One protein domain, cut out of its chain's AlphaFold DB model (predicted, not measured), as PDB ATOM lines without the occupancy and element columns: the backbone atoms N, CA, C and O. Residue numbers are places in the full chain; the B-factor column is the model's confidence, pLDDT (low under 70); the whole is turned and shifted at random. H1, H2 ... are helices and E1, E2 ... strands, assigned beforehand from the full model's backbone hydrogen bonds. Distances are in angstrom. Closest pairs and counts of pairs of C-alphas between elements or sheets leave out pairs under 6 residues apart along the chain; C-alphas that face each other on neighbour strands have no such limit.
ATOM      1  N   GLU A  79       6.340 -25.414  14.066       96.50
ATOM      2  CA  GLU A  79       5.083 -24.907  14.632       96.50
ATOM      3  C   GLU A  79       5.145 -24.896  16.155       96.50
ATOM      4  O   GLU A  79       4.763 -23.915  16.809       96.50
ATOM      5  N   LYS A  80       5.683 -25.984  16.715       96.25
ATOM      6  CA  LYS A  80       5.927 -26.105  18.146       96.25
ATOM      7  C   LYS A  80       6.937 -25.061  18.611       96.25
ATOM      8  O   LYS A  80       6.647 -24.333  19.557       96.25
ATOM      9  N   LEU A  81       8.070 -24.928  17.915       95.62
ATOM     10  CA  LEU A  81       9.098 -23.949  18.269       95.62
ATOM     11  C   LEU A  81       8.569 -22.511  18.208       95.62
ATOM     12  O   LEU A  81       8.815 -21.732  19.124       95.62
ATOM     13  N   TYR A  82       7.813 -22.160  17.165       95.94
ATOM     14  CA  TYR A  82       7.164 -20.853  17.068       95.94
ATOM     15  C   TYR A  82       6.266 -20.591  18.287       95.94
ATOM     16  O   TYR A  82       6.369 -19.538  18.915       95.94
ATOM     17  N   SER A  83       5.419 -21.560  18.645       95.75
ATOM     18  CA  SER A  83       4.479 -21.434  19.764       95.75
ATOM     19  C   SER A  83       5.202 -21.289  21.108       95.75
ATOM     20  O   SER A  83       4.828 -20.447  21.921       95.75
ATOM     21  N   GLU A  84       6.270 -22.062  21.330       94.00
ATOM     22  CA  GLU A  84       7.119 -21.966  22.524       94.00
ATOM     23  C   GLU A  84       7.798 -20.592  22.630       94.00
ATOM     24  O   GLU A  84       7.781 -19.969  23.695       94.00
ATOM     25  N   LEU A  85       8.370 -20.093  21.529       92.94
ATOM     26  CA  LEU A  85       9.026 -18.786  21.494       92.94
ATOM     27  C   LEU A  85       8.029 -17.644  21.707       92.94
ATOM     28  O   LEU A  85       8.334 -16.703  22.433       92.94
ATOM     29  N   GLU A  86       6.836 -17.730  21.125       92.69
ATOM     30  CA  GLU A  86       5.790 -16.721  21.291       92.69
ATOM     31  C   GLU A  86       5.250 -16.663  22.727       92.69
ATOM     32  O   GLU A  86       5.045 -15.574  23.263       92.69
ATOM     33  N   GLN A  87       5.066 -17.817  23.374       92.50
ATOM     34  CA  GLN A  87       4.647 -17.881  24.776       92.50
ATOM     35  C   GLN A  87       5.735 -17.382  25.729       92.50
ATOM     36  O   GLN A  87       5.438 -16.706  26.712       92.50
ATOM     37  N   LYS A  88       6.999 -17.716  25.454       90.38
ATOM     38  CA  LYS A  88       8.128 -17.355  26.320       90.38
ATOM     39  C   LYS A  88       8.582 -15.907  26.139       90.38
ATOM     40  O   LYS A  88       8.993 -15.263  27.105       90.38
ATOM     41  N   PHE A  89       8.490 -15.384  24.919       89.88
ATOM     42  CA  PHE A  89       8.872 -14.018  24.569       89.88
ATOM     43  C   PHE A  89       7.699 -13.262  23.939       89.88
ATOM     44  O   PHE A  89       7.770 -12.871  22.773       89.88
ATOM     45  N   PRO A  90       6.624 -13.007  24.705       87.94
ATOM     46  CA  PRO A  90       5.534 -12.179  24.219       87.94
ATOM     47  C   PRO A  90       6.038 -10.769  23.906       87.94
ATOM     48  O   PRO A  90       7.002 -10.290  24.528       87.94
ATOM     49  N   LYS A  91       5.344 -10.104  22.969       87.00
ATOM     50  CA  LYS A  91       5.611  -8.715  22.573       87.00
ATOM     51  C   LYS A  91       5.711  -7.811  23.808       87.00
ATOM     52  O   LYS A  91       4.992  -8.003  24.791       87.00
ATOM     53  N   LYS A  92       6.598  -6.814  23.737       87.44
ATOM     54  CA  LYS A  92       6.761  -5.791  24.776       87.44
ATOM     55  C   LYS A  92       5.415  -5.128  25.075       87.44
ATOM     56  O   LYS A  92       4.735  -4.683  24.152       87.44
ATOM     57  N   THR A  93       5.061  -5.014  26.349       88.62
ATOM     58  CA  THR A  93       3.865  -4.270  26.766       88.62
ATOM     59  C   THR A  93       4.166  -2.774  26.886       88.62
ATOM     60  O   THR A  93       5.322  -2.336  26.829       88.62
ATOM     61  N   GLU A  94       3.132  -1.955  27.061       91.25
ATOM     62  CA  GLU A  94       3.296  -0.520  27.326       91.25
ATOM     63  C   GLU A  94       3.970  -0.232  28.683       91.25
ATOM     64  O   GLU A  94       4.659   0.774  28.822       91.25
ATOM     65  N   PHE A  95       3.872  -1.162  29.640       94.19
ATOM     66  CA  PHE A  95       4.429  -1.040  30.994       94.19
ATOM     67  C   PHE A  95       5.852  -1.607  31.147       94.19
ATOM     68  O   PHE A  95       6.433  -1.542  32.229       94.19
ATOM     69  N   GLU A  96       6.430  -2.179  30.086       90.62
ATOM     70  CA  GLU A  96       7.797  -2.709  30.079       90.62
ATOM     71  C   GLU A  96       8.745  -1.730  29.366       90.62
ATOM     72  O   GLU A  96       8.532  -1.349  28.204       90.62
ATOM     73  N   THR A  97       9.824  -1.329  30.045       91.12
ATOM     74  CA  THR A  97      10.882  -0.525  29.416       91.12
ATOM     75  C   THR A  97      11.606  -1.342  28.348       91.12
ATOM     76  O   THR A  97      11.683  -2.573  28.412       91.12
ATOM     77  N   LYS A  98      12.172  -0.663  27.346       89.00
ATOM     78  CA  LYS A  98      12.911  -1.319  26.257       89.00
ATOM     79  C   LYS A  98      14.081  -2.147  26.797       89.00
ATOM     80  O   LYS A  98      14.339  -3.242  26.309       89.00
ATOM     81  N   GLU A  99      14.761  -1.650  27.820       90.31
ATOM     82  CA  GLU A  99      15.918  -2.279  28.453       90.31
ATOM     83  C   GLU A  99      15.518  -3.543  29.219       90.31
ATOM     84  O   GLU A  99      16.202  -4.561  29.111       90.31
ATOM     85  N   THR A 100      14.401  -3.508  29.957       90.88
ATOM     86  CA  THR A 100      13.865  -4.684  30.661       90.88
ATOM     87  C   THR A 100      13.444  -5.762  29.669       90.88
ATOM     88  O   THR A 100      13.818  -6.923  29.834       90.88
ATOM     89  N   TYR A 101      12.779  -5.364  28.583       89.56
ATOM     90  CA  TYR A 101      12.392  -6.276  27.513       89.56
ATOM     91  C   TYR A 101      13.595  -6.952  26.849       89.56
ATOM     92  O   TYR A 101      13.629  -8.174  26.723       89.56
ATOM     93  N   LYS A 102      14.634  -6.181  26.501       88.25
ATOM     94  CA  LYS A 102      15.887  -6.738  25.970       88.25
ATOM     95  C   LYS A 102      16.522  -7.714  26.956       88.25
ATOM     96  O   LYS A 102      16.883  -8.821  26.572       88.25
ATOM     97  N   LYS A 103      16.620  -7.355  28.241       88.88
ATOM     98  CA  LYS A 103      17.154  -8.263  29.271       88.88
ATOM     99  C   LYS A 103      16.365  -9.572  29.338       88.88
ATOM    100  O   LYS A 103      16.983 -10.625  29.428       88.88
ATOM    101  N   ARG A 104      15.032  -9.524  29.245       88.06
ATOM    102  CA  ARG A 104      14.165 -10.713  29.201       88.06
ATOM    103  C   ARG A 104      14.388 -11.561  27.946       88.06
ATOM    104  O   ARG A 104      14.375 -12.784  28.031       88.06
ATOM    105  N   LEU A 105      14.606 -10.926  26.798       86.50
ATOM    106  CA  LEU A 105      14.882 -11.613  25.538       86.50
ATOM    107  C   LEU A 105      16.236 -12.346  25.578       86.50
ATOM    108  O   LEU A 105      16.323 -13.502  25.176       86.50
ATOM    109  N   HIS A 106      17.269 -11.696  26.125       84.69
ATOM    110  CA  HIS A 106      18.645 -12.212  26.175       84.69
ATOM    111  C   HIS A 106      18.958 -13.073  27.407       84.69
ATOM    112  O   HIS A 106      19.982 -13.753  27.424       84.69
ATOM    113  N   SER A 107      18.100 -13.097  28.435       79.12
ATOM    114  CA  SER A 107      18.282 -13.957  29.623       79.12
ATOM    115  C   SER A 107      18.120 -15.448  29.318       79.12
ATOM    116  O   SER A 107      18.495 -16.302  30.118       79.12
ATOM    117  N   SER A 108      17.558 -15.765  28.153       66.75
ATOM    118  CA  SER A 108      17.311 -17.119  27.688       66.75
ATOM    119  C   SER A 108      18.323 -17.496  26.612       66.75
ATOM    120  O   SER A 108      18.264 -16.995  25.493       66.75
ATOM    121  N   SER A 109      19.231 -18.422  26.907       60.47
ATOM    122  CA  SER A 109      20.228 -18.907  25.950       60.47
ATOM    123  C   SER A 109      19.620 -19.866  24.911       60.47
ATOM    124  O   SER A 109      19.928 -21.058  24.903       60.47
ATOM    125  N   TYR A 110      18.761 -19.381  24.011       74.31
ATOM    126  CA  TYR A 110      18.392 -20.135  22.806       74.31
ATOM    127  C   TYR A 110      19.540 -20.069  21.799       74.31
ATOM    128  O   TYR A 110      19.516 -19.297  20.847       74.31
ATOM    129  N   GLN A 111      20.583 -20.857  22.052       73.12
ATOM    130  CA  GLN A 111      21.767 -20.950  21.190       73.12
ATOM    131  C   GLN A 111      21.791 -22.232  20.346       73.12
ATOM    132  O   GLN A 111      22.753 -22.471  19.613       73.12
ATOM    133  N   GLY A 112      20.727 -23.039  20.427       87.00
ATOM    134  CA  GLY A 112      20.592 -24.273  19.663       87.00
ATOM    135  C   GLY A 112      20.644 -24.033  18.153       87.00
ATOM    136  O   GLY A 112      20.177 -23.012  17.638       87.00
ATOM    137  N   ILE A 113      21.226 -25.001  17.452       94.88
ATOM    138  CA  ILE A 113      21.122 -25.139  16.000       94.88
ATOM    139  C   ILE A 113      19.907 -26.014  15.715       94.88
ATOM    140  O   ILE A 113      19.783 -27.107  16.265       94.88
ATOM    141  N   TYR A 114      19.030 -25.523  14.851       97.25
ATOM    142  CA  TYR A 114      17.802 -26.186  14.448       97.25
ATOM    143  C   TYR A 114      17.869 -26.492  12.959       97.25
ATOM    144  O   TYR A 114      18.461 -25.738  12.189       97.25
ATOM    145  N   ALA A 115      17.242 -27.587  12.558       97.88
ATOM    146  CA  ALA A 115      17.146 -28.000  11.167       97.88
ATOM    147  C   ALA A 115      15.688 -28.260  10.815       97.88
ATOM    148  O   ALA A 115      15.003 -28.939  11.572       97.88
ATOM    149  N   PHE A 116      15.221 -27.739   9.686       98.00
ATOM    150  CA  PHE A 116      13.828 -27.840   9.257       98.00
ATOM    151  C   PHE A 116      13.751 -28.350   7.827       98.00
ATOM    152  O   PHE A 116      14.351 -27.764   6.921       98.00
ATOM    153  N   THR A 117      13.004 -29.431   7.613       97.44
ATOM    154  CA  THR A 117      12.736 -29.928   6.263       97.44
ATOM    155  C   THR A 117      11.713 -29.023   5.587       97.44
ATOM    156  O   THR A 117      10.612 -28.837   6.103       97.44
ATOM    157  N   VAL A 118      12.053 -28.473   4.421       96.12
ATOM    158  CA  VAL A 118      11.128 -27.667   3.615       96.12
ATOM    159  C   VAL A 118      10.062 -28.584   3.018       96.12
ATOM    160  O   VAL A 118      10.358 -29.486   2.237       96.12
ATOM    161  N   GLN A 119       8.816 -28.351   3.413       92.62
ATOM    162  CA  GLN A 119       7.617 -29.071   2.983       92.62
ATOM    163  C   GLN A 119       6.835 -28.306   1.909       92.62
ATOM    164  O   GLN A 119       5.975 -28.885   1.247       92.62
ATOM    165  N   SER A 120       7.106 -27.009   1.727       83.06
ATOM    166  CA  SER A 120       6.554 -26.244   0.608       83.06
ATOM    167  C   SER A 120       7.146 -26.712  -0.729       83.06
ATOM    168  O   SER A 120       8.266 -27.229  -0.748       83.06
ATOM    169  N   PRO A 121       6.446 -26.502  -1.858       80.62
ATOM    170  CA  PRO A 121       6.964 -26.864  -3.173       80.62
ATOM    171  C   PRO A 121       8.354 -26.272  -3.433       80.62
ATOM    172  O   PRO A 121       8.561 -25.063  -3.331       80.62
ATOM    173  N   ILE A 122       9.305 -27.139  -3.779       86.12
ATOM    174  CA  ILE A 122      10.666 -26.757  -4.159       86.12
ATOM    175  C   ILE A 122      10.715 -26.657  -5.680       86.12
ATOM    176  O   ILE A 122      10.315 -27.585  -6.387       86.12
ATOM    177  N   THR A 123      11.232 -25.545  -6.194       88.31
ATOM    178  CA  THR A 123      11.417 -25.392  -7.636       88.31
ATOM    179  C   THR A 123      12.669 -26.151  -8.052       88.31
ATOM    180  O   THR A 123      13.758 -25.909  -7.536       88.31
ATOM    181  N   SER A 124      12.522 -27.088  -8.989       92.62
ATOM    182  CA  SER A 124      13.656 -27.790  -9.585       92.62
ATOM    183  C   SER A 124      13.453 -28.010 -11.080       92.62
ATOM    184  O   SER A 124      12.356 -28.328 -11.546       92.62
ATOM    185  N   LYS A 125      14.527 -27.856 -11.851       94.88
ATOM    186  CA  LYS A 125      14.537 -28.021 -13.306       94.88
ATOM    187  C   LYS A 125      15.730 -28.877 -13.699       94.88
ATOM    188  O   LYS A 125      16.821 -28.685 -13.185       94.88
ATOM    189  N   TYR A 126      15.502 -29.838 -14.588       96.62
ATOM    190  CA  TYR A 126      16.578 -30.672 -15.118       96.62
ATOM    191  C   TYR A 126      16.912 -30.210 -16.533       96.62
ATOM    192  O   TYR A 126      15.996 -29.974 -17.323       96.62
ATOM    193  N   ASP A 127      18.200 -30.072 -16.818       96.88
ATOM    194  CA  ASP A 127      18.763 -29.808 -18.134       96.88
ATOM    195  C   ASP A 127      19.429 -31.103 -18.636       96.88
ATOM    196  O   ASP A 127      20.459 -31.508 -18.083       96.88
ATOM    197  N   PRO A 128      18.841 -31.794 -19.633       95.81
ATOM    198  CA  PRO A 128      19.378 -33.054 -20.134       95.81
ATOM    199  C   PRO A 128      20.677 -32.887 -20.923       95.81
ATOM    200  O   PRO A 128      21.481 -33.816 -20.938       95.81
ATOM    201  N   GLU A 129      20.909 -31.730 -21.547       96.69
ATOM    202  CA  GLU A 129      22.123 -31.469 -22.326       96.69
ATOM    203  C   GLU A 129      23.321 -31.273 -21.395       96.69
ATOM    204  O   GLU A 129      24.415 -31.770 -21.659       96.69
ATOM    205  N   ARG A 130      23.098 -30.594 -20.264       96.44
ATOM    206  CA  ARG A 130      24.121 -30.367 -19.232       96.44
ATOM    207  C   ARG A 130      24.189 -31.463 -18.172       96.44
ATOM    208  O   ARG A 130      25.066 -31.405 -17.316       96.44
ATOM    209  N   LYS A 131      23.272 -32.436 -18.215       97.31
ATOM    210  CA  LYS A 131      23.087 -33.474 -17.185       97.31
ATOM    211  C   LYS A 131      23.027 -32.888 -15.776       97.31
ATOM    212  O   LYS A 131      23.745 -33.292 -14.862       97.31
ATOM    213  N   GLN A 132      22.200 -31.859 -15.632       97.19
ATOM    214  CA  GLN A 132      22.230 -30.985 -14.470       97.19
ATOM    215  C   GLN A 132      20.829 -30.787 -13.899       97.19
ATOM    216  O   GLN A 132      19.914 -30.339 -14.587       97.19
ATOM    217  N   LEU A 133      20.664 -31.066 -12.607       97.00
ATOM    218  CA  LEU A 133      19.481 -30.707 -11.838       97.00
ATOM    219  C   LEU A 133      19.733 -29.391 -11.097       97.00
ATOM    220  O   LEU A 133      20.506 -29.340 -10.139       97.00
ATOM    221  N   GLN A 134      19.054 -28.335 -11.534       95.81
ATOM    222  CA  GLN A 134      18.996 -27.057 -10.840       95.81
ATOM    223  C   GLN A 134      17.884 -27.095  -9.791       95.81
ATOM    224  O   GLN A 134      16.756 -27.495 -10.089       95.81
ATOM    225  N   ILE A 135      18.196 -26.667  -8.573       94.69
ATOM    226  CA  ILE A 135      17.248 -26.543  -7.463       94.69
ATOM    227  C   ILE A 135      17.323 -25.112  -6.952       94.69
ATOM    228  O   ILE A 135      18.401 -24.644  -6.589       94.69
ATOM    229  N   ASP A 136      16.179 -24.439  -6.909       90.19
ATOM    230  CA  ASP A 136      16.058 -23.058  -6.462       90.19
ATOM    231  C   ASP A 136      15.173 -22.985  -5.218       90.19
ATOM    232  O   ASP A 136      14.003 -23.381  -5.219       90.19
ATOM    233  N   ILE A 137      15.748 -22.443  -4.147       90.50
ATOM    234  CA  ILE A 137      15.057 -22.185  -2.887       90.50
ATOM    235  C   ILE A 137      14.888 -20.678  -2.770       90.50
ATOM    236  O   ILE A 137      15.865 -19.926  -2.673       90.50
ATOM    237  N   GLN A 138      13.635 -20.238  -2.816       85.75
ATOM    238  CA  GLN A 138      13.305 -18.825  -2.763       85.75
ATOM    239  C   GLN A 138      13.285 -18.337  -1.314       85.75
ATOM    240  O   GLN A 138      12.604 -18.902  -0.461       85.75
ATOM    241  N   ALA A 139      14.015 -17.253  -1.060       84.44
ATOM    242  CA  ALA A 139      13.887 -16.445   0.139       84.44
ATOM    243  C   ALA A 139      13.158 -15.147  -0.249       84.44
ATOM    244  O   ALA A 139      13.770 -14.159  -0.673       84.44
ATOM    245  N   SER A 140      11.824 -15.186  -0.207       70.94
ATOM    246  CA  SER A 140      10.976 -14.064  -0.622       70.94
ATOM    247  C   SER A 140      11.026 -12.933   0.400       70.94
ATOM    248  O   SER A 140      11.043 -13.199   1.599       70.94
ATOM    249  N   GLY A 141      11.013 -11.678  -0.054       60.66
ATOM    250  CA  GLY A 141      10.762 -10.546   0.835       60.66
ATOM    251  C   GLY A 141       9.304 -10.552   1.297       60.66
ATOM    252  O   GLY A 141       8.405 -10.662   0.463       60.66
ATOM    253  N   LYS A 142       9.066 -10.435   2.604       56.56
ATOM    254  CA  LYS A 142       7.721 -10.290   3.177       56.56
ATOM    255  C   LYS A 142       7.526  -8.933   3.840       56.56
ATOM    256  O   LYS A 142       8.474  -8.280   4.286       56.56
ATOM    257  N   TYR A 143       6.261  -8.521   3.853       44.25
ATOM    258  CA  TYR A 143       5.778  -7.285   4.450       44.25
ATOM    259  C   TYR A 143       5.719  -7.430   5.975       44.25
ATOM    260  O   TYR A 143       5.144  -8.397   6.482       44.25
ATOM    261  N   ASN A 144       6.312  -6.474   6.695       44.34
ATOM    262  CA  ASN A 144       6.221  -6.356   8.148       44.34
ATOM    263  C   ASN A 144       5.224  -5.236   8.506       44.34
ATOM    264  O   ASN A 144       5.598  -4.067   8.400       44.34
ATOM    265  N   PRO A 145       3.975  -5.553   8.906       39.66
ATOM    266  CA  PRO A 145       2.982  -4.543   9.262       39.66
ATOM    267  C   PRO A 145       3.308  -3.805  10.569       39.66
ATOM    268  O   PRO A 145       2.803  -2.709  10.766       39.66
ATOM    269  N   ASP A 146       4.172  -4.350  11.435       42.81
ATOM    270  CA  ASP A 146       4.526  -3.734  12.722       42.81
ATOM    271  C   ASP A 146       5.574  -2.602  12.576       42.81
ATOM    272  O   ASP A 146       5.923  -1.957  13.564       42.81
ATOM    273  N   GLU A 162      11.833  -8.399   4.890       69.44
ATOM    274  CA  GLU A 162      12.365  -9.575   5.595       69.44
ATOM    275  C   GLU A 162      12.426 -10.754   4.629       69.44
ATOM    276  O   GLU A 162      11.398 -11.184   4.112       69.44
ATOM    277  N   ALA A 163      13.635 -11.237   4.324       84.06
ATOM    278  CA  ALA A 163      13.780 -12.409   3.477       84.06
ATOM    279  C   ALA A 163      13.377 -13.612   4.318       84.06
ATOM    280  O   ALA A 163      13.990 -13.854   5.358       84.06
ATOM    281  N   CYS A 164      12.359 -14.345   3.888       89.12
ATOM    282  CA  CYS A 164      11.892 -15.518   4.600       89.12
ATOM    283  C   CYS A 164      11.969 -16.764   3.731       89.12
ATOM    284  O   CYS A 164      11.710 -16.717   2.529       89.12
ATOM    285  N   ILE A 165      12.275 -17.894   4.359       92.25
ATOM    286  CA  ILE A 165      12.098 -19.209   3.751       92.25
ATOM    287  C   ILE A 165      10.834 -19.813   4.350       92.25
ATOM    288  O   ILE A 165      10.778 -20.068   5.557       92.25
ATOM    289  N   THR A 166       9.820 -20.036   3.517       92.69
ATOM    290  CA  THR A 166       8.637 -20.802   3.917       92.69
ATOM    291  C   THR A 166       9.040 -22.262   4.064       92.69
ATOM    292  O   THR A 166       9.597 -22.858   3.148       92.69
ATOM    293  N   VAL A 167       8.785 -22.835   5.236       95.19
ATOM    294  CA  VAL A 167       9.078 -24.241   5.532       95.19
ATOM    295  C   VAL A 167       7.825 -25.078   5.331       95.19
ATOM    296  O   VAL A 167       7.899 -26.164   4.769       95.19
ATOM    297  N   LYS A 168       6.664 -24.577   5.755       94.12
ATOM    298  CA  LYS A 168       5.393 -25.302   5.694       94.12
ATOM    299  C   LYS A 168       4.266 -24.343   5.348       94.12
ATOM    300  O   LYS A 168       4.253 -23.224   5.844       94.12
ATOM    301  N   SER A 169       3.318 -24.778   4.528       91.81
ATOM    302  CA  SER A 169       2.101 -24.019   4.240       91.81
ATOM    303  C   SER A 169       0.902 -24.958   4.255       91.81
ATOM    304  O   SER A 169       0.963 -26.060   3.708       91.81
ATOM    305  N   LEU A 170      -0.158 -24.543   4.940       93.12
ATOM    306  CA  LEU A 170      -1.367 -25.321   5.169       93.12
ATOM    307  C   LEU A 170      -2.569 -24.544   4.645       93.12
ATOM    308  O   LEU A 170      -2.746 -23.379   4.987       93.12
ATOM    309  N   ASN A 171      -3.429 -25.203   3.875       91.44
ATOM    310  CA  ASN A 171      -4.758 -24.676   3.596       91.44
ATOM    311  C   ASN A 171      -5.649 -24.945   4.814       91.44
ATOM    312  O   ASN A 171      -5.968 -26.097   5.106       91.44
ATOM    313  N   VAL A 172      -6.005 -23.887   5.537       95.56
ATOM    314  CA  VAL A 172      -6.796 -23.952   6.775       95.56
ATOM    315  C   VAL A 172      -8.275 -23.648   6.548       95.56
ATOM    316  O   VAL A 172      -9.073 -23.758   7.475       95.56
ATOM    317  N   GLY A 173      -8.660 -23.295   5.322       93.31
ATOM    318  CA  GLY A 173     -10.046 -23.019   4.989       93.31
ATOM    319  C   GLY A 173     -10.238 -22.655   3.525       93.31
ATOM    320  O   GLY A 173      -9.391 -22.027   2.893       93.31
ATOM    321  N   SER A 174     -11.400 -23.009   2.990       94.25
ATOM    322  CA  SER A 174     -11.839 -22.557   1.678       94.25
ATOM    323  C   SER A 174     -13.325 -22.232   1.697       94.25
ATOM    324  O   SER A 174     -14.104 -22.830   2.441       94.25
ATOM    325  N   LYS A 175     -13.722 -21.254   0.888       96.38
ATOM    326  CA  LYS A 175     -15.134 -20.926   0.668       96.38
ATOM    327  C   LYS A 175     -15.344 -20.338  -0.718       96.38
ATOM    328  O   LYS A 175     -14.397 -19.871  -1.345       96.38
ATOM    329  N   THR A 176     -16.595 -20.314  -1.155       97.06
ATOM    330  CA  THR A 176     -17.016 -19.616  -2.372       97.06
ATOM    331  C   THR A 176     -18.002 -18.518  -1.999       97.06
ATOM    332  O   THR A 176     -18.826 -18.716  -1.106       97.06
ATOM    333  N   TYR A 177     -17.921 -17.365  -2.653       97.12
ATOM    334  CA  TYR A 177     -18.900 -16.285  -2.509       97.12
ATOM    335  C   TYR A 177     -19.037 -15.498  -3.812       97.12
ATOM    336  O   TYR A 177     -18.125 -15.487  -4.631       97.12
ATOM    337  N   THR A 178     -20.159 -14.808  -3.999       97.88
ATOM    338  CA  THR A 178     -20.345 -13.921  -5.153       97.88
ATOM    339  C   THR A 178     -19.719 -12.560  -4.857       97.88
ATOM    340  O   THR A 178     -20.163 -11.843  -3.959       97.88
ATOM    341  N   GLY A 179     -18.668 -12.211  -5.596       95.75
ATOM    342  CA  GLY A 179     -18.051 -10.889  -5.567       95.75
ATOM    343  C   GLY A 179     -18.712  -9.961  -6.581       95.75
ATOM    344  O   GLY A 179     -19.034 -10.390  -7.687       95.75
ATOM    345  N   THR A 180     -18.872  -8.686  -6.227       96.06
ATOM    346  CA  THR A 180     -19.471  -7.663  -7.097       96.06
ATOM    347  C   THR A 180     -18.537  -6.468  -7.201       96.06
ATOM    348  O   THR A 180     -18.091  -5.938  -6.183       96.06
ATOM    349  N   ASN A 181     -18.225  -6.023  -8.419       93.44
ATOM    350  CA  ASN A 181     -17.427  -4.811  -8.609       93.44
ATOM    351  C   ASN A 181     -18.294  -3.536  -8.542       93.44
ATOM    352  O   ASN A 181     -19.522  -3.591  -8.522       93.44
ATOM    353  N   ARG A 182     -17.658  -2.357  -8.585       94.44
ATOM    354  CA  ARG A 182     -18.354  -1.054  -8.526       94.44
ATOM    355  C   ARG A 182     -19.368  -0.786  -9.653       94.44
ATOM    356  O   ARG A 182     -20.115   0.176  -9.563       94.44
ATOM    357  N   PHE A 183     -19.353  -1.581 -10.725       95.38
ATOM    358  CA  PHE A 183     -20.259  -1.468 -11.871       95.38
ATOM    359  C   PHE A 183     -21.391  -2.508 -11.832       95.38
ATOM    360  O   PHE A 183     -22.132  -2.636 -12.801       95.38
ATOM    361  N   GLY A 184     -21.512  -3.275 -10.743       95.25
ATOM    362  CA  GLY A 184     -22.552  -4.293 -10.579       95.25
ATOM    363  C   GLY A 184     -22.264  -5.624 -11.280       95.25
ATOM    364  O   GLY A 184     -23.103  -6.516 -11.230       95.25
ATOM    365  N   ALA A 185     -21.096  -5.794 -11.910       95.69
ATOM    366  CA  ALA A 185     -20.718  -7.083 -12.481       95.69
ATOM    367  C   ALA A 185     -20.367  -8.068 -11.360       95.69
ATOM    368  O   ALA A 185     -19.580  -7.730 -10.468       95.69
ATOM    369  N   THR A 186     -20.927  -9.274 -11.435       97.06
ATOM    370  CA  THR A 186     -20.765 -10.329 -10.434       97.06
ATOM    371  C   THR A 186     -19.883 -11.469 -10.941       97.06
ATOM    372  O   THR A 186     -19.824 -11.743 -12.141       97.06
ATOM    373  N   VAL A 187     -19.177 -12.135 -10.028       97.12
ATOM    374  CA  VAL A 187     -18.416 -13.360 -10.311       97.12
ATOM    375  C   VAL A 187     -18.353 -14.240  -9.064       97.12
ATOM    376  O   VAL A 187     -18.255 -13.727  -7.949       97.12
ATOM    377  N   ASP A 188     -18.377 -15.560  -9.235       97.81
ATOM    378  CA  ASP A 188     -18.156 -16.492  -8.128       97.81
ATOM    379  C   ASP A 188     -16.667 -16.578  -7.797       97.81
ATOM    380  O   ASP A 188     -15.859 -17.090  -8.573       97.81
ATOM    381  N   VAL A 189     -16.308 -16.068  -6.623       95.56
ATOM    382  CA  VAL A 189     -14.950 -16.036  -6.095       95.56
ATOM    383  C   VAL A 189     -14.686 -17.278  -5.258       95.56
ATOM    384  O   VAL A 189     -15.432 -17.575  -4.326       95.56
ATOM    385  N   LYS A 190     -13.574 -17.963  -5.536       94.12
ATOM    386  CA  LYS A 190     -13.014 -18.992  -4.649       94.12
ATOM    387  C   LYS A 190     -12.011 -18.348  -3.701       94.12
ATOM    388  O   LYS A 190     -11.033 -17.770  -4.162       94.12
ATOM    389  N   GLN A 191     -12.228 -18.475  -2.398       93.69
ATOM    390  CA  GLN A 191     -11.302 -18.025  -1.364       93.69
ATOM    391  C   GLN A 191     -10.542 -19.212  -0.772       93.69
ATOM    392  O   GLN A 191     -11.152 -20.228  -0.433       93.69
ATOM    393  N   TYR A 192      -9.239 -19.036  -0.571       91.12
ATOM    394  CA  TYR A 192      -8.397 -19.920   0.233       91.12
ATOM    395  C   TYR A 192      -7.769 -19.161   1.396       91.12
ATOM    396  O   TYR A 192      -7.321 -18.028   1.236       91.12
ATOM    397  N   GLN A 193      -7.705 -19.811   2.553       92.69
ATOM    398  CA  GLN A 193      -6.993 -19.332   3.728       92.69
ATOM    399  C   GLN A 193      -5.761 -20.203   3.934       92.69
ATOM    400  O   GLN A 193      -5.870 -21.415   4.122       92.69
ATOM    401  N   LEU A 194      -4.587 -19.586   3.874       90.50
ATOM    402  CA  LEU A 194      -3.303 -20.248   4.033       90.50
ATOM    403  C   LEU A 194      -2.676 -19.849   5.367       90.50
ATOM    404  O   LEU A 194      -2.623 -18.668   5.706       90.50
ATOM    405  N   LEU A 195      -2.182 -20.837   6.107       94.12
ATOM    406  CA  LEU A 195      -1.312 -20.644   7.261       94.12
ATOM    407  C   LEU A 195       0.084 -21.156   6.912       94.12
ATOM    408  O   LEU A 195       0.289 -22.360   6.746       94.12
ATOM    409  N   SER A 196       1.038 -20.239   6.817       93.31
ATOM    410  CA  SER A 196       2.426 -20.527   6.473       93.31
ATOM    411  C   SER A 196       3.325 -20.391   7.705       93.31
ATOM    412  O   SER A 196       3.220 -19.434   8.469       93.31
ATOM    413  N   TYR A 197       4.238 -21.340   7.889       95.69
ATOM    414  CA  TYR A 197       5.322 -21.269   8.863       95.69
ATOM    415  C   TYR A 197       6.654 -21.160   8.139       95.69
ATOM    416  O   TYR A 197       6.905 -21.863   7.153       95.69
ATOM    417  N   GLY A 198       7.531 -20.305   8.645       95.38
ATOM    418  CA  GLY A 198       8.809 -20.056   7.998       95.38
ATOM    419  C   GLY A 198       9.852 -19.438   8.908       95.38
ATOM    420  O   GLY A 198       9.665 -19.272  10.114       95.38
ATOM    421  N   ILE A 199      10.978 -19.106   8.295       94.81
ATOM    422  CA  ILE A 199      12.145 -18.554   8.969       94.81
ATOM    423  C   ILE A 199      12.435 -17.199   8.341       94.81
ATOM    424  O   ILE A 199      12.775 -17.134   7.161       94.81
ATOM    425  N   ALA A 200      12.303 -16.131   9.122       92.62
ATOM    426  CA  ALA A 200      12.759 -14.797   8.767       92.62
ATOM    427  C   ALA A 200      14.277 -14.704   8.994       92.62
ATOM    428  O   ALA A 200      14.787 -14.960  10.089       92.62
ATOM    429  N   LEU A 201      15.012 -14.374   7.935       91.50
ATOM    430  CA  LEU A 201      16.466 -14.459   7.905       91.50
ATOM    431  C   LEU A 201      17.110 -13.165   8.403       91.50
ATOM    432  O   LEU A 201      17.132 -12.153   7.701       91.50
ATOM    433  N   VAL A 202      17.726 -13.226   9.583       90.69
ATOM    434  CA  VAL A 202      18.453 -12.090  10.176       90.69
ATOM    435  C   VAL A 202      19.705 -11.746   9.364       90.69
ATOM    436  O   VAL A 202      20.085 -10.583   9.240       90.69
ATOM    437  N   ASN A 203      20.333 -12.751   8.756       90.50
ATOM    438  CA  ASN A 203      21.513 -12.605   7.915       90.50
ATOM    439  C   ASN A 203      21.194 -12.615   6.408       90.50
ATOM    440  O   ASN A 203      22.046 -12.995   5.598       90.50
ATOM    441  N   LYS A 204      19.989 -12.167   6.019       87.00
ATOM    442  CA  LYS A 204      19.509 -12.131   4.625       87.00
ATOM    443  C   LYS A 204      20.495 -11.508   3.641       87.00
ATOM    444  O   LYS A 204      20.602 -11.982   2.517       87.00
ATOM    445  N   GLN A 205      21.247 -10.491   4.056       85.38
ATOM    446  CA  GLN A 205      22.277  -9.807   3.271       85.38
ATOM    447  C   GLN A 205      23.329 -10.744   2.664       85.38
ATOM    448  O   GLN A 205      23.902 -10.394   1.639       85.38
ATOM    449  N   ARG A 206      23.538 -11.930   3.249       86.00
ATOM    450  CA  ARG A 206      24.490 -12.945   2.777       86.00
ATOM    451  C   ARG A 206      23.980 -13.772   1.599       86.00
ATOM    452  O   ARG A 206      24.752 -14.511   1.003       86.00
ATOM    453  N   LEU A 207      22.688 -13.691   1.292       85.81
ATOM    454  CA  LEU A 207      22.118 -14.404   0.157       85.81
ATOM    455  C   LEU A 207      22.220 -13.570  -1.111       85.81
ATOM    456  O   LEU A 207      21.984 -12.356  -1.091       85.81
ATOM    457  N   GLU A 208      22.488 -14.257  -2.217       80.12
ATOM    458  CA  GLU A 208      22.458 -13.684  -3.555       80.12
ATOM    459  C   GLU A 208      21.087 -13.066  -3.838       80.12
ATOM    460  O   GLU A 208      20.037 -13.669  -3.579       80.12
ATOM    461  N   ARG A 209      21.101 -11.848  -4.387       76.44
ATOM    462  CA  ARG A 209      19.898 -11.253  -4.969       76.44
ATOM    463  C   ARG A 209      19.598 -11.955  -6.289       76.44
ATOM    464  O   ARG A 209      20.502 -12.255  -7.068       76.44
ATOM    465  N   ASP A 210      18.323 -12.212  -6.529       67.12
ATOM    466  CA  ASP A 210      17.846 -12.698  -7.813       67.12
ATOM    467  C   ASP A 210      18.157 -11.654  -8.895       67.12
ATOM    468  O   ASP A 210      17.712 -10.507  -8.826       67.12
ATOM    469  N   GLN A 211      18.945 -12.075  -9.880       56.81
ATOM    470  CA  GLN A 211      19.459 -11.239 -10.961       56.81
ATOM    471  C   GLN A 211      18.359 -10.799 -11.936       56.81
ATOM    472  O   GLN A 211      18.523  -9.787 -12.610       56.81
ATOM    473  N   TYR A 212      17.246 -11.538 -12.010       55.75
ATOM    474  CA  TYR A 212      16.168 -11.271 -12.965       55.75
ATOM    475  C   TYR A 212      15.057 -10.422 -12.362       55.75
ATOM    476  O   TYR A 212      14.592  -9.472 -12.988       55.75
ATOM    477  N   SER A 213      14.612 -10.761 -11.150       55.91
ATOM    478  CA  SER A 213      13.532 -10.014 -10.505       55.91
ATOM    479  C   SER A 213      14.028  -8.795  -9.734       55.91
ATOM    480  O   SER A 213      13.232  -7.891  -9.490       55.91
ATOM    481  N   GLY A 214      15.298  -8.783  -9.297       55.44
ATOM    482  CA  GLY A 214      15.867  -7.785  -8.379       55.44
ATOM    483  C   GLY A 214      15.242  -7.781  -6.974       55.44
ATOM    484  O   GLY A 214      15.769  -7.137  -6.067       55.44
ATOM    485  N   ARG A 215      14.138  -8.515  -6.781       55.75
ATOM    486  CA  ARG A 215      13.199  -8.381  -5.658       55.75
ATOM    487  C   ARG A 215      13.206  -9.573  -4.700       55.75
ATOM    488  O   ARG A 215      12.641  -9.485  -3.613       55.75
ATOM    489  N   GLY A 216      13.855 -10.675  -5.072       68.38
ATOM    490  CA  GLY A 216      13.995 -11.873  -4.240       68.38
ATOM    491  C   GLY A 216      15.443 -12.166  -3.867       68.38
ATOM    492  O   GLY A 216      16.376 -11.748  -4.551       68.38
ATOM    493  N   ARG A 217      15.642 -12.921  -2.786       83.06
ATOM    494  CA  ARG A 217      16.910 -13.604  -2.518       83.06
ATOM    495  C   ARG A 217      16.731 -15.082  -2.840       83.06
ATOM    496  O   ARG A 217      15.632 -15.614  -2.685       83.06
ATOM    497  N   ARG A 218      17.778 -15.748  -3.318       84.88
ATOM    498  CA  ARG A 218      17.692 -17.172  -3.668       84.88
ATOM    499  C   ARG A 218      18.913 -17.950  -3.225       84.88
ATOM    500  O   ARG A 218      20.007 -17.404  -3.103       84.88
ATOM    501  N   ILE A 219      18.703 -19.243  -3.021       90.50
ATOM    502  CA  ILE A 219      19.753 -20.221  -2.776       90.50
ATOM    503  C   ILE A 219      19.611 -21.277  -3.862       90.50
ATOM    504  O   ILE A 219      18.636 -22.026  -3.881       90.50
ATOM    505  N   ALA A 220      20.567 -21.283  -4.783       90.94
ATOM    506  CA  ALA A 220      20.590 -22.205  -5.907       90.94
ATOM    507  C   ALA A 220      21.588 -23.341  -5.660       90.94
ATOM    508  O   ALA A 220      22.663 -23.121  -5.088       90.94
ATOM    509  N   PHE A 221      21.231 -24.532  -6.133       95.00
ATOM    510  CA  PHE A 221      22.090 -25.707  -6.215       95.00
ATOM    511  C   PHE A 221      22.085 -26.250  -7.634       95.00
ATOM    512  O   PHE A 221      21.062 -26.233  -8.315       95.00
ATOM    513  N   ASN A 222      23.234 -26.784  -8.035       95.69
ATOM    514  CA  ASN A 222      23.445 -27.426  -9.317       95.69
ATOM    515  C   ASN A 222      24.044 -28.804  -9.054       95.69
ATOM    516  O   ASN A 222      25.184 -28.895  -8.604       95.69
ATOM    517  N   LEU A 223      23.264 -29.857  -9.284       97.12
ATOM    518  CA  LEU A 223      23.712 -31.237  -9.117       97.12
ATOM    519  C   LEU A 223      23.937 -31.865 -10.489       97.12
ATOM    520  O   LEU A 223      23.023 -31.870 -11.312       97.12
ATOM    521  N   MET A 224      25.131 -32.403 -10.718       97.38
ATOM    522  CA  MET A 224      25.442 -33.174 -11.922       97.38
ATOM    523  C   MET A 224      24.931 -34.602 -11.715       97.38
ATOM    524  O   MET A 224      25.423 -35.293 -10.825       97.38
ATOM    525  N   LEU A 225      23.909 -35.005 -12.468       96.38
ATOM    526  CA  LEU A 225      23.193 -36.273 -12.299       96.38
ATOM    527  C   LEU A 225      22.782 -36.822 -13.660       96.38
ATOM    528  O   LEU A 225      22.382 -36.059 -14.539       96.38
ATOM    529  N   GLU A 226      22.801 -38.144 -13.811       97.12
ATOM    530  CA  GLU A 226      22.217 -38.776 -14.993       97.12
ATOM    531  C   GLU A 226      20.674 -38.655 -14.981       97.12
ATOM    532  O   GLU A 226      20.069 -38.499 -13.912       97.12
ATOM    533  N   PRO A 227      19.991 -38.748 -16.142       96.69
ATOM    534  CA  PRO A 227      18.548 -38.501 -16.234       96.69
ATOM    535  C   PRO A 227      17.689 -39.325 -15.264       96.69
ATOM    536  O   PRO A 227      16.769 -38.789 -14.642       96.69
ATOM    537  N   GLU A 228      17.998 -40.614 -15.101       95.56
ATOM    538  CA  GLU A 228      17.246 -41.505 -14.208       95.56
ATOM    539  C   GLU A 228      17.487 -41.187 -12.726       95.56
ATOM    540  O   GLU A 228      16.555 -41.213 -11.919       95.56
ATOM    541  N   GLU A 229      18.711 -40.799 -12.364       95.38
ATOM    542  CA  GLU A 229      19.042 -40.362 -11.005       95.38
ATOM    543  C   GLU A 229      18.334 -39.049 -10.668       95.38
ATOM    544  O   GLU A 229      17.737 -38.919  -9.599       95.38
ATOM    545  N   ALA A 230      18.335 -38.090 -11.600       96.25
ATOM    546  CA  ALA A 230      17.639 -36.820 -11.440       96.25
ATOM    547  C   ALA A 230      16.123 -37.016 -11.301       96.25
ATOM    548  O   ALA A 230      15.487 -36.351 -10.478       96.25
ATOM    549  N   LYS A 231      15.536 -37.944 -12.066       95.62
ATOM    550  CA  LYS A 231      14.116 -38.302 -11.966       95.62
ATOM    551  C   LYS A 231      13.790 -38.915 -10.604       95.62
ATOM    552  O   LYS A 231      12.893 -38.423  -9.921       95.62
ATOM    553  N   GLY A 232      14.560 -39.917 -10.176       95.25
ATOM    554  CA  GLY A 232      14.389 -40.544  -8.865       95.25
ATOM    555  C   GLY A 232      14.602 -39.562  -7.709       95.25
ATOM    556  O   GLY A 232      13.888 -39.616  -6.704       95.25
ATOM    557  N   LEU A 233      15.539 -38.623  -7.858       96.31
ATOM    558  CA  LEU A 233      15.761 -37.572  -6.875       96.31
ATOM    559  C   LEU A 233      14.606 -36.576  -6.832       96.31
ATOM    560  O   LEU A 233      14.208 -36.218  -5.736       96.31
ATOM    561  N   LYS A 234      14.030 -36.147  -7.961       93.94
ATOM    562  CA  LYS A 234      12.898 -35.200  -7.961       93.94
ATOM    563  C   LYS A 234      11.705 -35.698  -7.149       93.94
ATOM    564  O   LYS A 234      11.099 -34.914  -6.427       93.94
ATOM    565  N   GLU A 235      11.402 -36.992  -7.226       93.81
ATOM    566  CA  GLU A 235      10.325 -37.615  -6.442       93.81
ATOM    567  C   GLU A 235      10.641 -37.677  -4.939       93.81
ATOM    568  O   GLU A 235       9.737 -37.732  -4.110       93.81
ATOM    569  N   ASN A 236      11.926 -37.654  -4.581       95.75
ATOM    570  CA  ASN A 236      12.417 -37.835  -3.215       95.75
ATOM    571  C   ASN A 236      13.278 -36.652  -2.747       95.75
ATOM    572  O   ASN A 236      14.118 -36.815  -1.859       95.75
ATOM    573  N   LEU A 237      13.104 -35.473  -3.344       97.12
ATOM    574  CA  LEU A 237      13.962 -34.323  -3.097       97.12
ATOM    575  C   LEU A 237      13.682 -33.780  -1.697       97.12
ATOM    576  O   LEU A 237      12.547 -33.449  -1.355       97.12
ATOM    577  N   GLY A 238      14.729 -33.700  -0.888       97.19
ATOM    578  CA  GLY A 238      14.716 -33.081   0.424       97.19
ATOM    579  C   GLY A 238      15.562 -31.819   0.419       97.19
ATOM    580  O   GLY A 238      16.690 -31.816  -0.077       97.19
ATOM    581  N   VAL A 239      15.019 -30.757   1.005       98.00
ATOM    582  CA  VAL A 239      15.756 -29.535   1.324       98.00
ATOM    583  C   VAL A 239      15.699 -29.354   2.830       98.00
ATOM    584  O   VAL A 239      14.613 -29.304   3.405       98.00
ATOM    585  N   LEU A 240      16.866 -29.259   3.456       98.19
ATOM    586  CA  LEU A 240      16.997 -29.015   4.884       98.19
ATOM    587  C   LEU A 240      17.570 -27.620   5.108       98.19
ATOM    588  O   LEU A 240      18.634 -27.290   4.590       98.19
ATOM    589  N   VAL A 241      16.861 -26.804   5.879       97.94
ATOM    590  CA  VAL A 241      17.277 -25.450   6.248       97.94
ATOM    591  C   VAL A 241      17.785 -25.487   7.679       97.94
ATOM    592  O   VAL A 241      17.029 -25.823   8.588       97.94
ATOM    593  N   ILE A 242      19.060 -25.158   7.879       98.12
ATOM    594  CA  ILE A 242      19.726 -25.245   9.178       98.12
ATOM    595  C   ILE A 242      20.051 -23.842   9.668       98.12
ATOM    596  O   ILE A 242      20.779 -23.094   9.013       98.12
ATOM    597  N   CYS A 243      19.520 -23.471  10.826       96.88
ATOM    598  CA  CYS A 243      19.612 -22.118  11.348       96.88
ATOM    599  C   CYS A 243      19.920 -22.082  12.848       96.88
ATOM    600  O   CYS A 243      19.751 -23.062  13.577       96.88
ATOM    601  N   ARG A 244      20.393 -20.927  13.316       95.25
ATOM    602  CA  ARG A 244      20.547 -20.611  14.738       95.25
ATOM    603  C   ARG A 244      19.561 -19.517  15.095       95.25
ATOM    604  O   ARG A 244      19.560 -18.471  14.444       95.25
ATOM    605  N   LEU A 245      18.761 -19.743  16.133       93.12
ATOM    606  CA  LEU A 245      17.837 -18.727  16.629       93.12
ATOM    607  C   LEU A 245      18.586 -17.445  16.968       93.12
ATOM    608  O   LEU A 245      19.646 -17.460  17.597       93.12
ATOM    609  N   LYS A 246      18.021 -16.327  16.535       91.19
ATOM    610  CA  LYS A 246      18.587 -15.012  16.777       91.19
ATOM    611  C   LYS A 246      17.466 -13.993  16.727       91.19
ATOM    612  O   LYS A 246      16.710 -14.016  15.760       91.19
ATOM    613  N   PRO A 247      17.340 -13.115  17.730       88.69
ATOM    614  CA  PRO A 247      16.309 -12.102  17.679       88.69
ATOM    615  C   PRO A 247      16.567 -11.141  16.513       88.69
ATOM    616  O   PRO A 247      17.715 -10.901  16.124       88.69
ATOM    617  N   SER A 248      15.494 -10.583  15.960       85.12
ATOM    618  CA  SER A 248      15.575  -9.469  15.011       85.12
ATOM    619  C   SER A 248      16.272  -8.252  15.629       85.12
ATOM    620  O   SER A 248      16.401  -8.138  16.846       85.12
ATOM    621  N   GLY A 249      16.734  -7.319  14.792       74.25
ATOM    622  CA  GLY A 249      17.410  -6.109  15.270       74.25
ATOM    623  C   GLY A 249      16.451  -5.072  15.864       74.25
ATOM    624  O   GLY A 249      16.648  -4.612  16.987       74.25
ATOM    625  N   VAL A 250      15.423  -4.669  15.105       69.31
ATOM    626  CA  VAL A 250      14.468  -3.624  15.515       69.31
ATOM    627  C   VAL A 250      13.072  -3.908  14.931       69.31
ATOM    628  O   VAL A 250      12.925  -3.867  13.709       69.31
ATOM    629  N   PRO A 251      12.039  -4.153  15.764       71.56
ATOM    630  CA  PRO A 251      12.117  -4.434  17.205       71.56
ATOM    631  C   PRO A 251      12.848  -5.757  17.462       71.56
ATOM    632  O   PRO A 251      12.856  -6.614  16.585       71.56
ATOM    633  N   GLU A 252      13.439  -5.955  18.643       83.25
ATOM    634  CA  GLU A 252      14.035  -7.254  18.994       83.25
ATOM    635  C   GLU A 252      12.940  -8.269  19.351       83.25
ATOM    636  O   GLU A 252      12.177  -8.077  20.296       83.25
ATOM    637  N   MET A 253      12.824  -9.351  18.589       88.00
ATOM    638  CA  MET A 253      11.859 -10.422  18.845       88.00
ATOM    639  C   MET A 253      12.337 -11.727  18.204       88.00
ATOM    640  O   MET A 253      13.099 -11.709  17.240       88.00
ATOM    641  N   TYR A 254      11.891 -12.863  18.740       91.62
ATOM    642  CA  TYR A 254      12.180 -14.181  18.159       91.62
ATOM    643  C   TYR A 254      11.124 -14.646  17.161       91.62
ATOM    644  O   TYR A 254      11.407 -15.529  16.356       91.62
ATOM    645  N   THR A 255       9.925 -14.070  17.203       92.00
ATOM    646  CA  THR A 255       8.802 -14.462  16.356       92.00
ATOM    647  C   THR A 255       8.148 -13.247  15.730       92.00
ATOM    648  O   THR A 255       8.208 -12.148  16.272       92.00
ATOM    649  N   PHE A 256       7.517 -13.450  14.582       86.19
ATOM    650  CA  PHE A 256       6.787 -12.420  13.866       86.19
ATOM    651  C   PHE A 256       5.576 -13.027  13.155       86.19
ATOM    652  O   PHE A 256       5.628 -14.158  12.664       86.19
ATOM    653  N   ARG A 257       4.481 -12.263  13.119       88.75
ATOM    654  CA  ARG A 257       3.256 -12.613  12.399       88.75
ATOM    655  C   ARG A 257       3.060 -11.638  11.254       88.75
ATOM    656  O   ARG A 257       3.087 -10.433  11.484       88.75
ATOM    657  N   SER A 258       2.786 -12.157  10.064       83.12
ATOM    658  CA  SER A 258       2.309 -11.342   8.947       83.12
ATOM    659  C   SER A 258       0.958 -11.839   8.474       83.12
ATOM    660  O   SER A 258       0.618 -13.008   8.647       83.12
ATOM    661  N   ALA A 259       0.196 -10.943   7.873       84.25
ATOM    662  CA  ALA A 259      -0.987 -11.292   7.118       84.25
ATOM    663  C   ALA A 259      -0.947 -10.532   5.795       84.25
ATOM    664  O   ALA A 259      -0.574  -9.359   5.743       84.25
ATOM    665  N   GLY A 260      -1.319 -11.215   4.727       83.06
ATOM    666  CA  GLY A 260      -1.355 -10.671   3.383       83.06
ATOM    667  C   GLY A 260      -2.337 -11.449   2.529       83.06
ATOM    668  O   GLY A 260      -3.059 -12.320   3.015       83.06
ATOM    669  N   GLY A 261      -2.382 -11.136   1.244       81.19
ATOM    670  CA  GLY A 261      -3.286 -11.842   0.363       81.19
ATOM    671  C   GLY A 261      -3.334 -11.304  -1.049       81.19
ATOM    672  O   GLY A 261      -2.703 -10.303  -1.385       81.19
ATOM    673  N   ILE A 262      -4.105 -12.008  -1.864       84.06
ATOM    674  CA  ILE A 262      -4.467 -11.616  -3.216       84.06
ATOM    675  C   ILE A 262      -5.967 -11.368  -3.204       84.06
ATOM    676  O   ILE A 262      -6.743 -12.276  -2.903       84.06
ATOM    677  N   GLU A 263      -6.361 -10.143  -3.537       89.38
ATOM    678  CA  GLU A 263      -7.762  -9.800  -3.744       89.38
ATOM    679  C   GLU A 263      -8.260 -10.355  -5.088       89.38
ATOM    680  O   GLU A 263      -7.515 -10.368  -6.077       89.38
ATOM    681  N   PRO A 264      -9.523 -10.799  -5.162       88.69
ATOM    682  CA  PRO A 264     -10.076 -11.368  -6.378       88.69
ATOM    683  C   PRO A 264     -10.372 -10.290  -7.426       88.69
ATOM    684  O   PRO A 264     -10.707  -9.145  -7.123       88.69
ATOM    685  N   THR A 265     -10.344 -10.686  -8.697       89.62
ATOM    686  CA  THR A 265     -10.775  -9.843  -9.822       89.62
ATOM    687  C   THR A 265     -11.760 -10.592 -10.714       89.62
ATOM    688  O   THR A 265     -11.831 -11.815 -10.679       89.62
ATOM    689  N   ILE A 266     -12.484  -9.884 -11.588       88.81
ATOM    690  CA  ILE A 266     -13.398 -10.526 -12.554       88.81
ATOM    691  C   ILE A 266     -12.668 -11.554 -13.442       88.81
ATOM    692  O   ILE A 266     -13.220 -12.602 -13.754       88.81
ATOM    693  N   LYS A 267     -11.419 -11.272 -13.841       87.56
ATOM    694  CA  LYS A 267     -10.615 -12.175 -14.690       87.56
ATOM    695  C   LYS A 267      -9.969 -13.313 -13.902       87.56
ATOM    696  O   LYS A 267      -9.659 -14.359 -14.463       87.56
ATOM    697  N   THR A 268      -9.736 -13.093 -12.616       87.88
ATOM    698  CA  THR A 268      -9.103 -14.048 -11.713       87.88
ATOM    699  C   THR A 268      -9.906 -14.053 -10.419       87.88
ATOM    700  O   THR A 268      -9.526 -13.366  -9.467       87.88
ATOM    701  N   PRO A 269     -11.050 -14.764 -10.385       92.31
ATOM    702  CA  PRO A 269     -11.957 -14.783  -9.240       92.31
ATOM    703  C   PRO A 269     -11.429 -15.730  -8.155       92.31
ATOM    704  O   PRO A 269     -12.065 -16.704  -7.752       92.31
ATOM    705  N   LEU A 270     -10.201 -15.460  -7.728       87.94
ATOM    706  CA  LEU A 270      -9.454 -16.205  -6.737       87.94
ATOM    707  C   LEU A 270      -8.996 -15.217  -5.674       87.94
ATOM    708  O   LEU A 270      -8.254 -14.286  -5.974       87.94
ATOM    709  N   GLU A 271      -9.432 -15.447  -4.447       88.75
ATOM    710  CA  GLU A 271      -8.946 -14.741  -3.274       88.75
ATOM    711  C   GLU A 271      -8.033 -15.667  -2.472       88.75
ATOM    712  O   GLU A 271      -8.348 -16.837  -2.239       88.75
ATOM    713  N   VAL A 272      -6.901 -15.137  -2.028       86.75
ATOM    714  CA  VAL A 272      -5.993 -15.844  -1.124       86.75
ATOM    715  C   VAL A 272      -5.769 -14.960   0.083       86.75
ATOM    716  O   VAL A 272      -5.313 -13.836  -0.070       86.75
ATOM    717  N   ILE A 273      -6.063 -15.472   1.270       88.81
ATOM    718  CA  ILE A 273      -5.725 -14.836   2.540       88.81
ATOM    719  C   ILE A 273      -4.596 -15.661   3.141       88.81
ATOM    720  O   ILE A 273      -4.787 -16.830   3.461       88.81
ATOM    721  N   GLU A 274      -3.415 -15.076   3.278       86.94
ATOM    722  CA  GLU A 274      -2.246 -15.724   3.857       86.94
ATOM    723  C   GLU A 274      -1.967 -15.146   5.245       86.94
ATOM    724  O   GLU A 274      -1.904 -13.934   5.435       86.94
ATOM    725  N   SER A 275      -1.799 -16.026   6.225       91.25
ATOM    726  CA  SER A 275      -1.268 -15.711   7.547       91.25
ATOM    727  C   SER A 275       0.057 -16.431   7.727       91.25
ATOM    728  O   SER A 275       0.159 -17.629   7.480       91.25
ATOM    729  N   GLU A 276       1.070 -15.717   8.192       90.38
ATOM    730  CA  GLU A 276       2.419 -16.236   8.361       90.38
ATOM    731  C   GLU A 276       2.831 -16.218   9.828       90.38
ATOM    732  O   GLU A 276       2.559 -15.265  10.559       90.38
ATOM    733  N   ARG A 277       3.527 -17.274  10.245       94.62
ATOM    734  CA  ARG A 277       4.141 -17.433  11.562       94.62
ATOM    735  C   ARG A 277       5.624 -17.705  11.365       94.62
ATOM    736  O   ARG A 277       6.021 -18.806  10.979       94.62
ATOM    737  N   LEU A 278       6.440 -16.679  11.576       93.50
ATOM    738  CA  LEU A 278       7.871 -16.720  11.304       93.50
ATOM    739  C   LEU A 278       8.674 -16.708  12.601       93.50
ATOM    740  O   LEU A 278       8.320 -16.006  13.548       93.50
ATOM    741  N   ILE A 279       9.778 -17.450  12.621       94.56
ATOM    742  CA  ILE A 279      10.835 -17.297  13.629       94.56
ATOM    743  C   ILE A 279      12.002 -16.508  13.036       94.56
ATOM    744  O   ILE A 279      12.301 -16.660  11.852       94.56
ATOM    745  N   TYR A 280      12.692 -15.705  13.842       92.81
ATOM    746  CA  TYR A 280      13.938 -15.061  13.433       92.81
ATOM    747  C   TYR A 280      15.139 -15.966  13.704       92.81
ATOM    748  O   TYR A 280      15.312 -16.511  14.802       92.81
ATOM    749  N   ALA A 281      15.982 -16.132  12.686       94.12
ATOM    750  CA  ALA A 281      17.199 -16.922  12.794       94.12
ATOM    751  C   ALA A 281      18.286 -16.461  11.813       94.12
ATOM    752  O   ALA A 281      18.003 -15.924  10.740       94.12
ATOM    753  N   ASP A 282      19.545 -16.723  12.167       93.81
ATOM    754  CA  ASP A 282      20.649 -16.726  11.207       93.81
ATOM    755  C   ASP A 282      20.629 -18.062  10.453       93.81
ATOM    756  O   ASP A 282      20.712 -19.131  11.062       93.81
ATOM    757  N   LEU A 283      20.559 -18.011   9.123       95.56
ATOM    758  CA  LEU A 283      20.739 -19.191   8.285       95.56
ATOM    759  C   LEU A 283      22.212 -19.612   8.298       95.56
ATOM    760  O   LEU A 283      23.079 -18.787   8.005       95.56
ATOM    761  N   ILE A 284      22.492 -20.871   8.635       96.31
ATOM    762  CA  ILE A 284      23.855 -21.416   8.717       96.31
ATOM    763  C   ILE A 284      24.165 -22.221   7.463       96.31
ATOM    764  O   ILE A 284      25.136 -21.927   6.773       96.31
ATOM    765  N   GLU A 285      23.342 -23.225   7.161       97.19
ATOM    766  CA  GLU A 285      23.524 -24.099   6.004       97.19
ATOM    767  C   GLU A 285      22.180 -24.455   5.371       97.19
ATOM    768  O   GLU A 285      21.136 -24.467   6.026       97.19
ATOM    769  N   VAL A 286      22.223 -24.780   4.085       97.56
ATOM    770  CA  VAL A 286      21.123 -25.434   3.382       97.56
ATOM    771  C   VAL A 286      21.653 -26.712   2.766       97.56
ATOM    772  O   VAL A 286      22.693 -26.693   2.101       97.56
ATOM    773  N   TRP A 287      20.975 -27.828   3.013       98.19
ATOM    774  CA  TRP A 287      21.370 -29.131   2.488       98.19
ATOM    775  C   TRP A 287      20.345 -29.644   1.491       98.19
ATOM    776  O   TRP A 287      19.138 -29.533   1.709       98.19
ATOM    777  N   ILE A 288      20.848 -30.253   0.423       98.25
ATOM    778  CA  ILE A 288      20.063 -31.065  -0.497       98.25
ATOM    779  C   ILE A 288      20.315 -32.525  -0.157       98.25
ATOM    780  O   ILE A 288      21.467 -32.956  -0.070       98.25
ATOM    781  N   TYR A 289      19.247 -33.288   0.024       98.00
ATOM    782  CA  TYR A 289      19.332 -34.698   0.374       98.00
ATOM    783  C   TYR A 289      18.232 -35.508  -0.307       98.00
ATOM    784  O   TYR A 289      17.238 -34.970  -0.793       98.00
ATOM    785  N   ASN A 290      18.411 -36.823  -0.349       97.38
ATOM    786  CA  ASN A 290      17.379 -37.749  -0.786       97.38
ATOM    787  C   ASN A 290      16.550 -38.187   0.430       97.38
ATOM    788  O   ASN A 290      17.072 -38.838   1.331       97.38
ATOM    789  N   ARG A 291      15.253 -37.868   0.465       95.88
ATOM    790  CA  ARG A 291      14.358 -38.182   1.595       95.88
ATOM    791  C   ARG A 291      14.217 -39.680   1.852       95.88
ATOM    792  O   ARG A 291      14.116 -40.095   3.003       95.88
ATOM    793  N   LYS A 292      14.255 -40.491   0.793       95.06
ATOM    794  CA  LYS A 292      14.065 -41.942   0.868       95.06
ATOM    795  C   LYS A 292      15.283 -42.665   1.440       95.06
ATOM    796  O   LYS A 292      15.106 -43.634   2.175       95.06
ATOM    797  N   SER A 293      16.499 -42.242   1.088       95.56
ATOM    798  CA  SER A 293      17.742 -42.875   1.567       95.56
ATOM    799  C   SER A 293      18.423 -42.127   2.714       95.56
ATOM    800  O   SER A 293      19.283 -42.695   3.385       95.56
ATOM    801  N   GLY A 294      18.080 -40.855   2.920       96.56
ATOM    802  CA  GLY A 294      18.763 -39.965   3.855       96.56
ATOM    803  C   GLY A 294      20.133 -39.474   3.376       96.56
ATOM    804  O   GLY A 294      20.817 -38.761   4.109       96.56
ATOM    805  N   ALA A 295      20.555 -39.844   2.162       97.69
ATOM    806  CA  ALA A 295      21.853 -39.459   1.620       97.69
ATOM    807  C   ALA A 295      21.912 -37.949   1.365       97.69
ATOM    808  O   ALA A 295      21.060 -37.401   0.657       97.69
ATOM    809  N   ILE A 296      22.924 -37.286   1.924       98.12
ATOM    810  CA  ILE A 296      23.185 -35.864   1.702       98.12
ATOM    811  C   ILE A 296      23.955 -35.724   0.390       98.12
ATOM    812  O   ILE A 296      25.015 -36.315   0.215       98.12
ATOM    813  N   LEU A 297      23.408 -34.944  -0.538       97.38
ATOM    814  CA  LEU A 297      23.939 -34.777  -1.892       97.38
ATOM    815  C   LEU A 297      24.749 -33.491  -2.032       97.38
ATOM    816  O   LEU A 297      25.701 -33.427  -2.803       97.38
ATOM    817  N   SER A 298      24.357 -32.445  -1.306       97.44
ATOM    818  CA  SER A 298      25.072 -31.176  -1.306       97.44
ATOM    819  C   SER A 298      24.812 -30.409  -0.018       97.44
ATOM    820  O   SER A 298      23.698 -30.422   0.506       97.44
ATOM    821  N   LYS A 299      25.841 -29.716   0.472       96.94
ATOM    822  CA  LYS A 299      25.766 -28.788   1.600       96.94
ATOM    823  C   LYS A 299      26.244 -27.424   1.124       96.94
ATOM    824  O   LYS A 299      27.324 -27.317   0.549       96.94
ATOM    825  N   ARG A 300      25.465 -26.378   1.386       95.38
ATOM    826  CA  ARG A 300      25.869 -24.994   1.131       95.38
ATOM    827  C   ARG A 300      25.893 -24.228   2.440       95.38
ATOM    828  O   ARG A 300      24.844 -23.993   3.038       95.38
ATOM    829  N   LYS A 301      27.089 -23.817   2.859       94.94
ATOM    830  CA  LYS A 301      27.281 -22.903   3.988       94.94
ATOM    831  C   LYS A 301      26.904 -21.483   3.583       94.94
ATOM    832  O   LYS A 301      27.211 -21.042   2.478       94.94
ATOM    833  N   ILE A 302      26.252 -20.768   4.490       91.12
ATOM    834  CA  ILE A 302      25.952 -19.344   4.367       91.12
ATOM    835  C   ILE A 302      26.991 -18.600   5.201       91.12
ATOM    836  O   ILE A 302      26.824 -18.383   6.404       91.12
TER     837      ILE A 302
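What this domain is: This is residues 79 to 146 and 162 to 302 of the 315 residues of an uncharacterized protein of Deltaproteobacteria bacterium HGW-Deltaproteobacteria-15 (UniProt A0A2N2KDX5). What shape do these atoms make? One twisted, branched sheet holds the ten named strands: E4, E5, E8 and the first part of E9 run out together as a long arm, while E9 bends at residue 284 into a body with two walls, E1, E7 and E10 with the last part of E9 in one, and E2, E3 and E6 in the other. H3 lies at the end of the body by the E2 and E3 hairpin, H1 lies on the sheet at the foot of the arm, and H2 lies away from the sheet on a loop. How large is it, and in what order do its elements come? The printed part has 209 residues with three named helices and ten named strands; along the chain come first H1 and H2, then E1 to E6, then H3, then E7 to E10. The class is mixed, helices and strands, and in the branched sheet the neighbours E5 and E9 are parallel and the other neighbour pairs antiparallel. It is only just compact, close to loose, with a radius of gyration of the C-alphas of 20.2 A, and only just flat, spanning 63 by 57 by 32 A.

Where its parts are: Where does the printed part begin? H1, residues 79 to 88, begins at C-alpha 79 at (5.083, -24.907, 14.632) and is followed by H2, residues 98 to 106, and E1, residues 113 to 117. E2, residues 123 to 127, leads to E3, residues 132 to 142, 30.8 A long. Which strands follow the cut? E4, residues 162 to 180, is 34.3 A long and bends by 101 degrees at residue 165. E5, residues 186 to 201, is 41.7 A long and bends by 64 degrees at residue 198. E6, residues 216 to 224, is 25.4 A long. What comes last? H3 holds residues 227 to 235, E7 residues 237 to 245 and E8 residues 255 to 262. E9, residues 270 to 290, is 34.9 A long and bends by 114 degrees at residue 284. E10, residues 296 to 301, ends at C-alpha 301 at (27.281, -22.903, 3.988).

How they stand to each other: How are E1 to E6 paired? E1 is antiparallel to E7, with N 114 and O 243 2.9 A apart. E2 and E4 lie on one side of E3 and E6 on the other side, with N 134 to O 125 at 2.8 A, N 142 to O 162 at 2.9 A and N 133 to O 223 at 2.8 A. E4 and E5 form a hairpin, with N 179 and O 187 2.8 A apart. What stands beside E9? E5, with N 194 to O 273 at 2.8 A, and E10, with N 286 to O 300 at 2.9 A, lie on one side; E7, with N 240 to O 287 at 2.9 A, and E8, with N 260 to O 274 at 2.9 A, lie on the other side. E8, E9 and E10 form a meander, each strand the antiparallel neighbour of the one before. Where are the helices? H1 is on the sheet at a height of 9.1 A, across the strands at 85 degrees to E9 on the local plane; the closest C-alphas of H1 and E9, Tyr 82 and Ile 279, are 6.2 A apart. H3 is on the same face, its C-alpha of Leu 233 6.3 A from that of Asn 290 in E9, their closest pair, while H2 is not on the sheet. In H1, H2 and H3 every O i to N i+4 pair is within hydrogen-bond range.

The domain as a whole: How far does it reach? The two C-alphas farthest apart, those of Phe 95 and Glu 129, are 63.9 A apart. Where is the cut, and which link is long? Residues 147 to 161 are not printed, and C-alphas 146 and 162 are 12.1 A apart across the cut. Of the links that are printed whole, E5 to E6 is long, with 14 residues. Where is confidence low? The mean pLDDT of the printed part is 89.1, and residues 108 to 109, 141 to 146, 162, 210 to 216 and 250 are under 70.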